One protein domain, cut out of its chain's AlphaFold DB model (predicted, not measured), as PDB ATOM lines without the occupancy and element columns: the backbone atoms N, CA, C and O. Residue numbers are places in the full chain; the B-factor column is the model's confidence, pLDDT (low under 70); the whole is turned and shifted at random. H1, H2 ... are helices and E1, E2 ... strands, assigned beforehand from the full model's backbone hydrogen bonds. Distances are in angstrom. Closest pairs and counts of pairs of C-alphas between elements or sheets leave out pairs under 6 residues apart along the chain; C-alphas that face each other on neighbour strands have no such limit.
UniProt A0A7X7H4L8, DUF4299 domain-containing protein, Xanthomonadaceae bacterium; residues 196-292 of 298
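What this domain is: This is residues 196 to 292 of the 298 residues of the protein "DUF4299 domain-containing protein" of Xanthomonadaceae bacterium (UniProt A0A7X7H4L8). A narrow, strongly twisted and curled sheet has two long strands, E2 and E4, side by side along its length, with short E1 pairing near one end and E5 near the other. H1 and H2 pack on it around the E4 and E5 end, and after E2 the chain folds back into E3, which runs alongside the later half of E2 and pairs with E6 in a small separate two-stranded sheet. The printed part has 97 residues, with six named strands and two named helices in the order E1 E2 E3 E4 E5 H1 E6 H2; the class is mixed, helices and strands. The larger sheet is mixed, in the order E1, E2, E4, E5, and the smaller is antiparallel. The whole is compact, with a radius of gyration of the C-alphas of 13.9 A and spans of 38 by 32 by 24 A.

Where its parts are: Start with E4, residues 234 to 243, 25.6 A long, which bends by 56 degrees at residue 237. Beside it find E2, residues 204 to 212, 26.0 A. E1, residues 196 to 198, begins at C-alpha 196 at (-22.860, 30.411, -7.838), and E5, residues 250 to 255, runs 14.9 A. H1 is residues 256 to 262, E3 residues 217 to 220 and E6 residues 275 to 278. H2, residues 283 to 292, runs 14.6 A and ends at C-alpha 292 at (-45.265, 21.070, -9.254).

How they stand to each other: Look first at E2 and E4, parallel at 21 degrees, with N 209 and O 239 2.8 A apart, within hydrogen-bond range. E1 and E2 form an antiparallel hairpin, N 206 to O 197 at 2.8 A. E4 and E5 form another, N 240 to O 254 at 2.8 A. H1 and H2 on one face of this sheet make two layers, helices over a sheet. H1 stands up from the sheet by 46 degrees at a height of 9.6 A, and lies only just over E5, with 3 of its 7 C-alphas. H2 lies over E5 at a height of 9.2 A, at 32 degrees on the local plane, only just slantwise to the strands. H1 and H2 touch, about perpendicular at 79 degrees, closest at the C-alphas of Ala 262 and Gln 292, 6.7 A. E3 and E6 are antiparallel, N 276 to O 219 at 2.8 A; E4 and E6 are apart. In H1 every O i to N i+4 pair is within hydrogen-bond range, in H2 5 of 6.

The domain as a whole: The farthest C-alphas, those of Asp 231 and Ser 284, are 40.3 A apart. The printed part has no cut. Look for the long links at residues 221 to 233, E3 to E4, and 263 to 274, H1 to E6. The mean pLDDT of the printed part is 86.2, and residues 226 to 231 are under 70.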
ATOM      1  N   PHE A 196     -22.523  29.165  -7.158       84.75
ATOM      2  CA  PHE A 196     -22.860  30.411  -7.838       84.75
ATOM      3  C   PHE A 196     -22.485  30.323  -9.309       84.75
ATOM      4  O   PHE A 196     -21.416  29.822  -9.657       84.75
ATOM      5  N   HIS A 197     -23.380  30.797 -10.167       84.44
ATOM      6  CA  HIS A 197     -23.160  30.863 -11.606       84.44
ATOM      7  C   HIS A 197     -23.403  32.282 -12.105       84.44
ATOM      8  O   HIS A 197     -24.388  32.896 -11.702       84.44
ATOM      9  N   ASN A 198     -22.530  32.791 -12.974       82.06
ATOM     10  CA  ASN A 198     -22.734  34.096 -13.598       82.06
ATOM     11  C   ASN A 198     -23.975  34.061 -14.489       82.06
ATOM     12  O   ASN A 198     -24.210  33.083 -15.201       82.06
ATOM     13  N   LYS A 199     -24.755  35.140 -14.454       79.88
ATOM     14  CA  LYS A 199     -25.726  35.429 -15.510       79.88
ATOM     15  C   LYS A 199     -25.001  36.126 -16.666       79.88
ATOM     16  O   LYS A 199     -23.797  36.352 -16.601       79.88
ATOM     17  N   ASP A 200     -25.732  36.463 -17.725       73.38
ATOM     18  CA  ASP A 200     -25.202  37.090 -18.947       73.38
ATOM     19  C   ASP A 200     -24.311  38.337 -18.708       73.38
ATOM     20  O   ASP A 200     -23.535  38.706 -19.591       73.38
ATOM     21  N   ASP A 201     -24.408  38.990 -17.540       72.50
ATOM     22  CA  ASP A 201     -23.484  40.016 -17.059       72.50
ATOM     23  C   ASP A 201     -22.597  39.515 -15.896       72.50
ATOM     24  O   ASP A 201     -23.054  38.915 -14.927       72.50
ATOM     25  N   ASP A 202     -21.296  39.831 -15.949       72.06
ATOM     26  CA  ASP A 202     -20.286  39.404 -14.957       72.06
ATOM     27  C   ASP A 202     -20.503  39.975 -13.534       72.06
ATOM     28  O   ASP A 202     -19.666  39.789 -12.653       72.06
ATOM     29  N   SER A 203     -21.594  40.705 -13.289       78.12
ATOM     30  CA  SER A 203     -21.934  41.319 -12.000       78.12
ATOM     31  C   SER A 203     -23.175  40.718 -11.334       78.12
ATOM     32  O   SER A 203     -23.463  41.061 -10.177       78.12
ATOM     33  N   THR A 204     -23.901  39.820 -12.011       84.06
ATOM     34  CA  THR A 204     -25.041  39.120 -11.413       84.06
ATOM     35  C   THR A 204     -24.848  37.612 -11.377       84.06
ATOM     36  O   THR A 204     -24.222  37.001 -12.242       84.06
ATOM     37  N   LEU A 205     -25.374  37.009 -10.312       85.62
ATOM     38  CA  LEU A 205     -25.209  35.595 -10.008       85.62
ATOM     39  C   LEU A 205     -26.560  34.912  -9.822       85.62
ATOM     40  O   LEU A 205     -27.523  35.503  -9.325       85.62
ATOM     41  N   ILE A 206     -26.588  33.625 -10.144       86.62
ATOM     42  CA  ILE A 206     -27.649  32.693  -9.780       86.62
ATOM     43  C   ILE A 206     -27.101  31.774  -8.689       86.62
ATOM     44  O   ILE A 206     -26.077  31.114  -8.880       86.62
ATOM     45  N   GLY A 207     -27.767  31.767  -7.534       88.88
ATOM     46  CA  GLY A 207     -27.447  30.886  -6.414       88.88
ATOM     47  C   GLY A 207     -28.116  29.525  -6.587       88.88
ATOM     48  O   GLY A 207     -29.315  29.444  -6.842       88.88
ATOM     49  N   ILE A 208     -27.351  28.448  -6.449       89.69
ATOM     50  CA  ILE A 208     -27.792  27.070  -6.676       89.69
ATOM     51  C   ILE A 208     -27.598  26.279  -5.384       89.69
ATOM     52  O   ILE A 208     -26.471  26.111  -4.929       89.69
ATOM     53  N   ILE A 209     -28.678  25.751  -4.814       91.38
ATOM     54  CA  ILE A 209     -28.643  24.872  -3.639       91.38
ATOM     55  C   ILE A 209     -28.738  23.416  -4.124       91.38
ATOM     56  O   ILE A 209     -29.802  23.013  -4.602       91.38
ATOM     57  N   PRO A 210     -27.654  22.621  -4.064       89.38
ATOM     58  CA  PRO A 210     -27.694  21.220  -4.469       89.38
ATOM     59  C   PRO A 210     -28.426  20.366  -3.427       89.38
ATOM     60  O   PRO A 210     -28.155  20.482  -2.241       89.38
ATOM     61  N   VAL A 211     -29.313  19.471  -3.855       90.00
ATOM     62  CA  VAL A 211     -30.010  18.513  -2.981       90.00
ATOM     63  C   VAL A 211     -29.833  17.110  -3.544       90.00
ATOM     64  O   VAL A 211     -30.115  16.864  -4.721       90.00
ATOM     65  N   TYR A 212     -29.353  16.190  -2.710       88.19
ATOM     66  CA  TYR A 212     -29.025  14.825  -3.115       88.19
ATOM     67  C   TYR A 212     -30.162  13.852  -2.809       88.19
ATOM     68  O   TYR A 212     -30.792  13.900  -1.755       88.19
ATOM     69  N   GLU A 213     -30.397  12.930  -3.736       87.44
ATOM     70  CA  GLU A 213     -31.393  11.875  -3.583       87.44
ATOM     71  C   GLU A 213     -31.122  10.992  -2.354       87.44
ATOM     72  O   GLU A 213     -29.984  10.580  -2.094       87.44
ATOM     73  N   ASN A 214     -32.200  10.629  -1.656       89.38
ATOM     74  CA  ASN A 214     -32.207   9.767  -0.473       89.38
ATOM     75  C   ASN A 214     -31.390  10.316   0.707       89.38
ATOM     76  O   ASN A 214     -30.887   9.538   1.519       89.38
ATOM     77  N   ARG A 215     -31.255  11.643   0.812       88.75
ATOM     78  CA  ARG A 215     -30.591  12.301   1.940       88.75
ATOM     79  C   ARG A 215     -31.458  13.413   2.503       88.75
ATOM     80  O   ARG A 215     -31.927  14.278   1.764       88.75
ATOM     81  N   GLU A 216     -31.677  13.380   3.813       92.31
ATOM     82  CA  GLU A 216     -32.258  14.524   4.512       92.31
ATOM     83  C   GLU A 216     -31.334  15.715   4.320       92.31
ATOM     84  O   GLU A 216     -30.115  15.563   4.376       92.31
ATOM     85  N   THR A 217     -31.901  16.886   4.057       90.88
ATOM     86  CA  THR A 217     -31.110  18.063   3.699       90.88
ATOM     87  C   THR A 217     -31.543  19.252   4.536       90.88
ATOM     88  O   THR A 217     -32.730  19.550   4.639       90.88
ATOM     89  N   VAL A 218     -30.585  19.958   5.123       92.00
ATOM     90  CA  VAL A 218     -30.828  21.234   5.786       92.00
ATOM     91  C   VAL A 218     -31.081  22.285   4.709       92.00
ATOM     92  O   VAL A 218     -30.181  22.625   3.942       92.00
ATOM     93  N   LEU A 219     -32.309  22.792   4.630       93.50
ATOM     94  CA  LEU A 219     -32.686  23.850   3.699       93.50
ATOM     95  C   LEU A 219     -32.994  25.141   4.453       93.50
ATOM     96  O   LEU A 219     -33.652  25.107   5.496       93.50
ATOM     97  N   PRO A 220     -32.561  26.296   3.930       93.31
ATOM     98  CA  PRO A 220     -32.895  27.564   4.543       93.31
ATOM     99  C   PRO A 220     -34.365  27.915   4.278       93.31
ATOM    100  O   PRO A 220     -34.933  27.522   3.263       93.31
ATOM    101  N   LEU A 221     -34.982  28.695   5.164       94.00
ATOM    102  CA  LEU A 221     -36.329  29.259   4.966       94.00
ATOM    103  C   LEU A 221     -36.334  30.464   4.014       94.00
ATOM    104  O   LEU A 221     -37.373  30.816   3.446       94.00
ATOM    105  N   VAL A 222     -35.172  31.104   3.877       91.50
ATOM    106  CA  VAL A 222     -34.886  32.233   2.989       91.50
ATOM    107  C   VAL A 222     -33.491  32.015   2.410       91.50
ATOM    108  O   VAL A 222     -32.587  31.708   3.188       91.50
ATOM    109  N   PRO A 223     -33.267  32.193   1.098       88.94
ATOM    110  CA  PRO A 223     -31.964  31.924   0.513       88.94
ATOM    111  C   PRO A 223     -30.820  32.685   1.202       88.94
ATOM    112  O   PRO A 223     -30.998  33.840   1.607       88.94
ATOM    113  N   PRO A 224     -29.641  32.058   1.355       80.19
ATOM    114  CA  PRO A 224     -28.555  32.649   2.117       80.19
ATOM    115  C   PRO A 224     -27.990  33.866   1.384       80.19
ATOM    116  O   PRO A 224     -28.004  33.950   0.160       80.19
ATOM    117  N   ARG A 225     -27.428  34.813   2.135       73.62
ATOM    118  CA  ARG A 225     -26.677  35.943   1.574       73.62
ATOM    119  C   ARG A 225     -25.214  35.819   1.999       73.62
ATOM    120  O   ARG A 225     -24.879  36.269   3.094       73.62
ATOM    121  N   PRO A 226     -24.346  35.198   1.184       68.56
ATOM    122  CA  PRO A 226     -22.944  35.028   1.541       68.56
ATOM    123  C   PRO A 226     -22.267  36.393   1.649       68.56
ATOM    124  O   PRO A 226     -22.263  37.169   0.689       68.56
ATOM    125  N   TYR A 227     -21.685  36.685   2.812       62.44
ATOM    126  CA  TYR A 227     -21.059  37.980   3.082       62.44
ATOM    127  C   TYR A 227     -19.935  38.320   2.090       62.44
ATOM    128  O   TYR A 227     -19.806  39.478   1.718       62.44
ATOM    129  N   TRP A 228     -19.178  37.334   1.593       63.81
ATOM    130  CA  TRP A 228     -18.097  37.570   0.623       63.81
ATOM    131  C   TRP A 228     -18.570  37.951  -0.785       63.81
ATOM    132  O   TRP A 228     -17.784  38.497  -1.552       63.81
ATOM    133  N   LEU A 229     -19.825  37.654  -1.156       64.88
ATOM    134  CA  LEU A 229     -20.379  38.047  -2.461       64.88
ATOM    135  C   LEU A 229     -21.118  39.376  -2.383       64.88
ATOM    136  O   LEU A 229     -21.259  40.046  -3.403       64.88
ATOM    137  N   ALA A 230     -21.600  39.748  -1.195       60.84
ATOM    138  CA  ALA A 230     -22.599  40.795  -1.016       60.84
ATOM    139  C   ALA A 230     -22.165  42.185  -1.510       60.84
ATOM    140  O   ALA A 230     -23.040  42.980  -1.854       60.84
ATOM    141  N   ASP A 231     -20.857  42.456  -1.555       68.06
ATOM    142  CA  ASP A 231     -20.292  43.748  -1.964       68.06
ATOM    143  C   ASP A 231     -19.852  43.788  -3.439       68.06
ATOM    144  O   ASP A 231     -19.612  44.867  -3.986       68.06
ATOM    145  N   HIS A 232     -19.754  42.630  -4.101       70.25
ATOM    146  CA  HIS A 232     -19.200  42.508  -5.456       70.25
ATOM    147  C   HIS A 232     -20.207  42.007  -6.488       70.25
ATOM    148  O   HIS A 232     -20.078  42.329  -7.668       70.25
ATOM    149  N   PHE A 233     -21.222  41.260  -6.052       75.12
ATOM    150  CA  PHE A 233     -22.183  40.614  -6.932       75.12
ATOM    151  C   PHE A 233     -23.609  40.760  -6.411       75.12
ATOM    152  O   PHE A 233     -23.869  40.725  -5.207       75.12
ATOM    153  N   SER A 234     -24.556  40.862  -7.341       81.81
ATOM    154  CA  SER A 234     -25.983  40.766  -7.025       81.81
ATOM    155  C   SER A 234     -26.489  39.364  -7.342       81.81
ATOM    156  O   SER A 234     -26.491  38.955  -8.499       81.81
ATOM    157  N   ILE A 235     -26.940  38.623  -6.326       84.06
ATOM    158  CA  ILE A 235     -27.607  37.333  -6.547       84.06
ATOM    159  C   ILE A 235     -29.067  37.622  -6.882       84.06
ATOM    160  O   ILE A 235     -29.816  38.091  -6.023       84.06
ATOM    161  N   VAL A 236     -29.442  37.400  -8.137       85.62
ATOM    162  CA  VAL A 236     -30.751  37.806  -8.672       85.62
ATOM    163  C   VAL A 236     -31.785  36.692  -8.610       85.62
ATOM    164  O   VAL A 236     -32.968  36.983  -8.478       85.62
ATOM    165  N   ASP A 237     -31.338  35.435  -8.643       88.69
ATOM    166  CA  ASP A 237     -32.199  34.259  -8.611       88.69
ATOM    167  C   ASP A 237     -31.601  33.179  -7.703       88.69
ATOM    168  O   ASP A 237     -30.378  33.026  -7.603       88.69
ATOM    169  N   TRP A 238     -32.482  32.403  -7.072       93.62
ATOM    170  CA  TRP A 238     -32.124  31.225  -6.290       93.62
ATOM    171  C   TRP A 238     -32.864  30.001  -6.796       93.62
ATOM    172  O   TRP A 238     -34.084  30.021  -6.983       93.62
ATOM    173  N   VAL A 239     -32.118  28.919  -6.987       93.75
ATOM    174  CA  VAL A 239     -32.639  27.657  -7.497       93.75
ATOM    175  C   VAL A 239     -32.170  26.483  -6.656       93.75
ATOM    176  O   VAL A 239     -31.085  26.499  -6.078       93.75
ATOM    177  N   VAL A 240     -32.985  25.439  -6.618       93.62
ATOM    178  CA  VAL A 240     -32.643  24.146  -6.030       93.62
ATOM    179  C   VAL A 240     -32.331  23.178  -7.166       93.62
ATOM    180  O   VAL A 240     -33.142  22.993  -8.078       93.62
ATOM    181  N   LEU A 241     -31.142  22.583  -7.129       91.56
ATOM    182  CA  LEU A 241     -30.687  21.586  -8.093       91.56
ATOM    183  C   LEU A 241     -30.770  20.202  -7.453       91.56
ATOM    184  O   LEU A 241     -29.995  19.895  -6.553       91.56
ATOM    185  N   PHE A 242     -31.652  19.343  -7.960       88.81
ATOM    186  CA  PHE A 242     -31.734  17.962  -7.486       88.81
ATOM    187  C   PHE A 242     -30.793  17.047  -8.267       88.81
ATOM    188  O   PHE A 242     -30.771  17.053  -9.505       88.81
ATOM    189  N   ILE A 243     -30.038  16.236  -7.533       87.25
ATOM    190  CA  ILE A 243     -28.975  15.377  -8.051       87.25
ATOM    191  C   ILE A 243     -29.172  13.958  -7.506       87.25
ATOM    192  O   ILE A 243     -29.619  13.775  -6.374       87.25
ATOM    193  N   ASN A 244     -28.862  12.937  -8.303       81.06
ATOM    194  CA  ASN A 244     -28.845  11.561  -7.806       81.06
ATOM    195  C   ASN A 244     -27.771  11.356  -6.725       81.06
ATOM    196  O   ASN A 244     -26.841  12.152  -6.584       81.06
ATOM    197  N   HIS A 245     -27.882  10.243  -6.001       76.44
ATOM    198  CA  HIS A 245     -26.990   9.905  -4.889       76.44
ATOM    199  C   HIS A 245     -25.493   9.956  -5.252       76.44
ATOM    200  O   HIS A 245     -24.684  10.415  -4.449       76.44
ATOM    201  N   ASP A 246     -25.138   9.536  -6.471       75.94
ATOM    202  CA  ASP A 246     -23.749   9.453  -6.947       75.94
ATOM    203  C   ASP A 246     -23.237  10.753  -7.596       75.94
ATOM    204  O   ASP A 246     -22.151  10.777  -8.171       75.94
ATOM    205  N   ALA A 247     -24.021  11.833  -7.558       76.12
ATOM    206  CA  ALA A 247     -23.707  13.119  -8.185       76.12
ATOM    207  C   ALA A 247     -23.509  13.096  -9.721       76.12
ATOM    208  O   ALA A 247     -22.998  14.050 -10.309       76.12
ATOM    209  N   THR A 248     -23.921  12.025 -10.404       78.12
ATOM    210  CA  THR A 248     -23.710  11.816 -11.848       78.12
ATOM    211  C   THR A 248     -24.855  12.307 -12.732       78.12
ATOM    212  O   THR A 248     -24.669  12.495 -13.934       78.12
ATOM    213  N   GLN A 249     -26.057  12.475 -12.183       80.31
ATOM    214  CA  GLN A 249     -27.269  12.820 -12.921       80.31
ATOM    215  C   GLN A 249     -28.025  13.954 -12.229       80.31
ATOM    216  O   GLN A 249     -28.354  13.872 -11.049       80.31
ATOM    217  N   ARG A 250     -28.368  14.986 -13.007       84.62
ATOM    218  CA  ARG A 250     -29.247  16.085 -12.591       84.62
ATOM    219  C   ARG A 250     -30.692  15.742 -12.942       84.62
ATOM    220  O   ARG A 250     -30.975  15.404 -14.092       84.62
ATOM    221  N   TYR A 251     -31.598  15.843 -11.974       80.31
ATOM    222  CA  TYR A 251     -33.032  15.628 -12.190       80.31
ATOM    223  C   TYR A 251     -33.741  16.893 -12.680       80.31
ATOM    224  O   TYR A 251     -34.677  16.818 -13.474       80.31
ATOM    225  N   GLY A 252     -33.262  18.063 -12.263       82.06
ATOM    226  CA  GLY A 252     -33.806  19.347 -12.684       82.06
ATOM    227  C   GLY A 252     -33.356  20.485 -11.778       82.06
ATOM    228  O   GLY A 252     -32.827  20.252 -10.692       82.06
ATOM    229  N   MET A 253     -33.568  21.707 -12.262       88.94
ATOM    230  CA  MET A 253     -33.361  22.946 -11.518       88.94
ATOM    231  C   MET A 253     -34.698  23.653 -11.376       88.94
ATOM    232  O   MET A 253     -35.415  23.829 -12.367       88.94
ATOM    233  N   PHE A 254     -35.021  24.047 -10.152       92.75
ATOM    234  CA  PHE A 254     -36.308  24.640  -9.814       92.75
ATOM    235  C   PHE A 254     -36.121  25.938  -9.050       92.75
ATOM    236  O   PHE A 254     -35.168  26.047  -8.282       92.75
ATOM    237  N   SER A 255     -37.020  26.906  -9.225       94.12
ATOM    238  CA  SER A 255     -36.969  28.131  -8.424       94.12
ATOM    239  C   SER A 255     -37.133  27.793  -6.940       94.12
ATOM    240  O   SER A 255     -37.960  26.951  -6.575       94.12
ATOM    241  N   PHE A 256     -36.339  28.434  -6.079       95.25
ATOM    242  CA  PHE A 256     -36.358  28.170  -4.640       95.25
ATOM    243  C   PHE A 256     -37.759  28.354  -4.042       95.25
ATOM    244  O   PHE A 256     -38.214  27.495  -3.294       95.25
ATOM    245  N   GLU A 257     -38.482  29.407  -4.432       94.75
ATOM    246  CA  GLU A 257     -39.842  29.680  -3.943       94.75
ATOM    247  C   GLU A 257     -40.843  28.571  -4.303       94.75
ATOM    248  O   GLU A 257     -41.710  28.211  -3.500       94.75
ATOM    249  N   SER A 258     -40.711  27.977  -5.494       94.62
ATOM    250  CA  SER A 258     -41.575  26.866  -5.897       94.62
ATOM    251  C   SER A 258     -41.285  25.590  -5.103       94.62
ATOM    252  O   SER A 258     -42.220  24.888  -4.725       94.62
ATOM    253  N   VAL A 259     -40.016  25.322  -4.774       94.69
ATOM    254  CA  VAL A 259     -39.632  24.205  -3.894       94.69
ATOM    255  C   VAL A 259     -40.069  24.471  -2.458       94.69
ATOM    256  O   VAL A 259     -40.625  23.580  -1.819       94.69
ATOM    257  N   LYS A 260     -39.895  25.706  -1.973       95.31
ATOM    258  CA  LYS A 260     -40.336  26.137  -0.646       95.31
ATOM    259  C   LYS A 260     -41.822  25.857  -0.436       95.31
ATOM    260  O   LYS A 260     -42.210  25.323   0.601       95.31
ATOM    261  N   THR A 261     -42.624  26.201  -1.442       95.06
ATOM    262  CA  THR A 261     -44.075  25.997  -1.443       95.06
ATOM    263  C   THR A 261     -44.436  24.518  -1.570       95.06
ATOM    264  O   THR A 261     -45.251  24.031  -0.796       95.06
ATOM    265  N   ALA A 262     -43.830  23.789  -2.513       93.88
ATOM    266  CA  ALA A 262     -44.158  22.383  -2.765       93.88
ATOM    267  C   ALA A 262     -43.806  21.459  -1.587       93.88
ATOM    268  O   ALA A 262     -44.518  20.491  -1.333       93.88
ATOM    269  N   LEU A 263     -42.729  21.767  -0.858       93.56
ATOM    270  CA  LEU A 263     -42.305  21.013   0.325       93.56
ATOM    271  C   LEU A 263     -42.874  21.553   1.640       93.56
ATOM    272  O   LEU A 263     -42.555  20.998   2.690       93.56
ATOM    273  N   SER A 264     -43.662  22.633   1.603       95.12
ATOM    274  CA  SER A 264     -44.145  23.332   2.799       95.12
ATOM    275  C   SER A 264     -43.029  23.572   3.825       95.12
ATOM    276  O   SER A 264     -43.174  23.213   4.990       95.12
ATOM    277  N   LEU A 265     -41.892  24.156   3.410       95.94
ATOM    278  CA  LEU A 265     -40.695  24.231   4.272       95.94
ATOM    279  C   LEU A 265     -40.960  24.880   5.641       95.94
ATOM    280  O   LEU A 265     -40.304  24.533   6.613       95.94
ATOM    281  N   GLU A 266     -41.928  25.792   5.737       95.31
ATOM    282  CA  GLU A 266     -42.311  26.467   6.988       95.31
ATOM    283  C   GLU A 266     -42.979  25.539   8.020       95.31
ATOM    284  O   GLU A 266     -43.057  25.886   9.195       95.31
ATOM    285  N   GLU A 267     -43.448  24.362   7.599       96.38
ATOM    286  CA  GLU A 267     -44.103  23.359   8.449       96.38
ATOM    287  C   GLU A 267     -43.149  22.229   8.874       96.38
ATOM    288  O   GLU A 267     -43.520  21.363   9.670       96.38
ATOM    289  N   LEU A 268     -41.921  22.216   8.344       96.44
ATOM    290  CA  LEU A 268     -40.944  21.163   8.596       96.44
ATOM    291  C   LEU A 268     -40.208  21.344   9.934       96.44
ATOM    292  O   LEU A 268     -40.133  22.454  10.470       96.44
ATOM    293  N   PRO A 269     -39.617  20.264  10.487       95.06
ATOM    294  CA  PRO A 269     -38.790  20.359  11.681       95.06
ATOM    295  C   PRO A 269     -37.639  21.348  11.487       95.06
ATOM    296  O   PRO A 269     -36.887  21.269  10.515       95.06
ATOM    297  N   HIS A 270     -37.479  22.260  12.439       93.56
ATOM    298  CA  HIS A 270     -36.374  23.208  12.440       93.56
ATOM    299  C   HIS A 270     -35.049  22.504  12.736       93.56
ATOM    300  O   HIS A 270     -34.926  21.800  13.739       93.56
ATOM    301  N   TYR A 271     -34.055  22.748  11.884       92.38
ATOM    302  CA  TYR A 271     -32.656  22.465  12.194       92.38
ATOM    303  C   TYR A 271     -32.120  23.537  13.150       92.38
ATOM    304  O   TYR A 271     -31.530  23.231  14.183       92.38
ATOM    305  N   ASP A 272     -32.391  24.805  12.828       92.50
ATOM    306  CA  ASP A 272     -32.057  25.966  13.645       92.50
ATOM    307  C   ASP A 272     -33.076  27.109  13.413       92.50
ATOM    308  O   ASP A 272     -34.176  26.897  12.892       92.50
ATOM    309  N   ALA A 273     -32.745  28.340  13.813       92.25
ATOM    310  CA  ALA A 273     -33.645  29.485  13.696       92.25
ATOM    311  C   ALA A 273     -34.035  29.856  12.254       92.25
ATOM    312  O   ALA A 273     -35.094  30.461  12.064       92.25
ATOM    313  N   LYS A 274     -33.189  29.553  11.262       92.88
ATOM    314  CA  LYS A 274     -33.386  29.941   9.853       92.88
ATOM    315  C   LYS A 274     -33.488  28.759   8.902       92.88
ATOM    316  O   LYS A 274     -33.883  28.960   7.754       92.88
ATOM    317  N   ASN A 275     -33.145  27.562   9.352       93.56
ATOM    318  CA  ASN A 275     -33.061  26.374   8.527       93.56
ATOM    319  C   ASN A 275     -33.983  25.269   9.052       93.56
ATOM    320  O   ASN A 275     -34.203  25.122  10.257       93.56
ATOM    321  N   VAL A 276     -34.488  24.460   8.130       95.94
ATOM    322  CA  VAL A 276     -35.350  23.304   8.389       95.94
ATOM    323  C   VAL A 276     -34.737  22.041   7.803       95.94
ATOM    324  O   VAL A 276     -33.862  22.103   6.941       95.94
ATOM    325  N   ILE A 277     -35.201  20.890   8.269       95.50
ATOM    326  CA  ILE A 277     -34.768  19.581   7.789       95.50
ATOM    327  C   ILE A 277     -35.772  19.114   6.736       95.50
ATOM    328  O   ILE A 277     -36.883  18.689   7.057       95.50
ATOM    329  N   ALA A 278     -35.377  19.214   5.470       94.44
ATOM    330  CA  ALA A 278     -36.122  18.649   4.358       94.44
ATOM    331  C   ALA A 278     -35.960  17.123   4.327       94.44
ATOM    332  O   ALA A 278     -34.849  16.620   4.541       94.44
ATOM    333  N   PRO A 279     -37.044  16.375   4.058       92.62
ATOM    334  CA  PRO A 279     -37.002  14.921   4.057       92.62
ATOM    335  C   PRO A 279     -36.104  14.384   2.939       92.62
ATOM    336  O   PRO A 279     -35.894  15.027   1.910       92.62
ATOM    337  N   ALA A 280     -35.613  13.161   3.127       92.00
ATOM    338  CA  ALA A 280     -34.916  12.419   2.089       92.00
ATOM    339  C   ALA A 280     -35.874  12.081   0.937       92.00
ATOM    340  O   ALA A 280     -36.754  11.238   1.095       92.00
ATOM    341  N   LEU A 281     -35.677  12.718  -0.218       90.56
ATOM    342  CA  LEU A 281     -36.511  12.500  -1.399       90.56
ATOM    343  C   LEU A 281     -35.902  11.437  -2.311       90.56
ATOM    344  O   LEU A 281     -34.735  11.531  -2.707       90.56
ATOM    345  N   ASN A 282     -36.703  10.446  -2.685       88.69
ATOM    346  CA  ASN A 282     -36.341   9.449  -3.683       88.69
ATOM    347  C   ASN A 282     -36.661   9.938  -5.106       88.69
ATOM    348  O   ASN A 282     -37.405  10.897  -5.313       88.69
ATOM    349  N   LYS A 283     -36.149   9.244  -6.129       84.81
ATOM    350  CA  LYS A 283     -36.388   9.594  -7.540       84.81
ATOM    351  C   LYS A 283     -37.859   9.817  -7.926       84.81
ATOM    352  O   LYS A 283     -38.129  10.670  -8.774       84.81
ATOM    353  N   SER A 284     -38.803   9.052  -7.374       87.25
ATOM    354  CA  SER A 284     -40.232   9.214  -7.688       87.25
ATOM    355  C   SER A 284     -40.755  10.541  -7.150       87.25
ATOM    356  O   SER A 284     -41.342  11.310  -7.903       87.25
ATOM    357  N   GLU A 285     -40.460  10.849  -5.889       88.81
ATOM    358  CA  GLU A 285     -40.858  12.100  -5.227       88.81
ATOM    359  C   GLU A 285     -40.215  13.316  -5.912       88.81
ATOM    360  O   GLU A 285     -40.873  14.322  -6.172       88.81
ATOM    361  N   LEU A 286     -38.950  13.191  -6.327       81.31
ATOM    362  CA  LEU A 286     -38.266  14.206  -7.135       81.31
ATOM    363  C   LEU A 286     -38.932  14.416  -8.505       81.31
ATOM    364  O   LEU A 286     -38.980  15.534  -9.018       81.31
ATOM    365  N   THR A 287     -39.462  13.350  -9.104       79.94
ATOM    366  CA  THR A 287     -40.207  13.433 -10.370       79.94
ATOM    367  C   THR A 287     -41.583  14.074 -10.168       79.94
ATOM    368  O   THR A 287     -42.073  14.761 -11.059       79.94
ATOM    369  N   GLU A 288     -42.211  13.903  -9.007       83.94
ATOM    370  CA  GLU A 288     -43.468  14.581  -8.674       83.94
ATOM    371  C   GLU A 288     -43.263  16.084  -8.476       83.94
ATOM    372  O   GLU A 288     -44.012  16.877  -9.054       83.94
ATOM    373  N   LEU A 289     -42.197  16.486  -7.770       82.00
ATOM    374  CA  LEU A 289     -41.793  17.892  -7.662       82.00
ATOM    375  C   LEU A 289     -41.572  18.527  -9.036       82.00
ATOM    376  O   LEU A 289     -41.938  19.679  -9.256       82.00
ATOM    377  N   TYR A 290     -41.061  17.760 -10.002       77.25
ATOM    378  CA  TYR A 290     -40.892  18.237 -11.372       77.25
ATOM    379  C   TYR A 290     -42.204  18.714 -12.021       77.25
ATOM    380  O   TYR A 290     -42.180  19.612 -12.861       77.25
ATOM    381  N   GLY A 291     -43.345  18.129 -11.646       78.38
ATOM    382  CA  GLY A 291     -44.668  18.544 -12.119       78.38
ATOM    383  C   GLY A 291     -45.291  19.708 -11.338       78.38
ATOM    384  O   GLY A 291     -46.307  20.241 -11.779       78.38
ATOM    385  N   GLN A 292     -44.714  20.083 -10.194       84.44
ATOM    386  CA  GLN A 292     -45.265  21.070  -9.254       84.44
ATOM    387  C   GLN A 292     -44.434  22.356  -9.182       84.44
ATOM    388  O   GLN A 292     -44.967  23.419  -8.867       84.44
TER     389      GLN A 292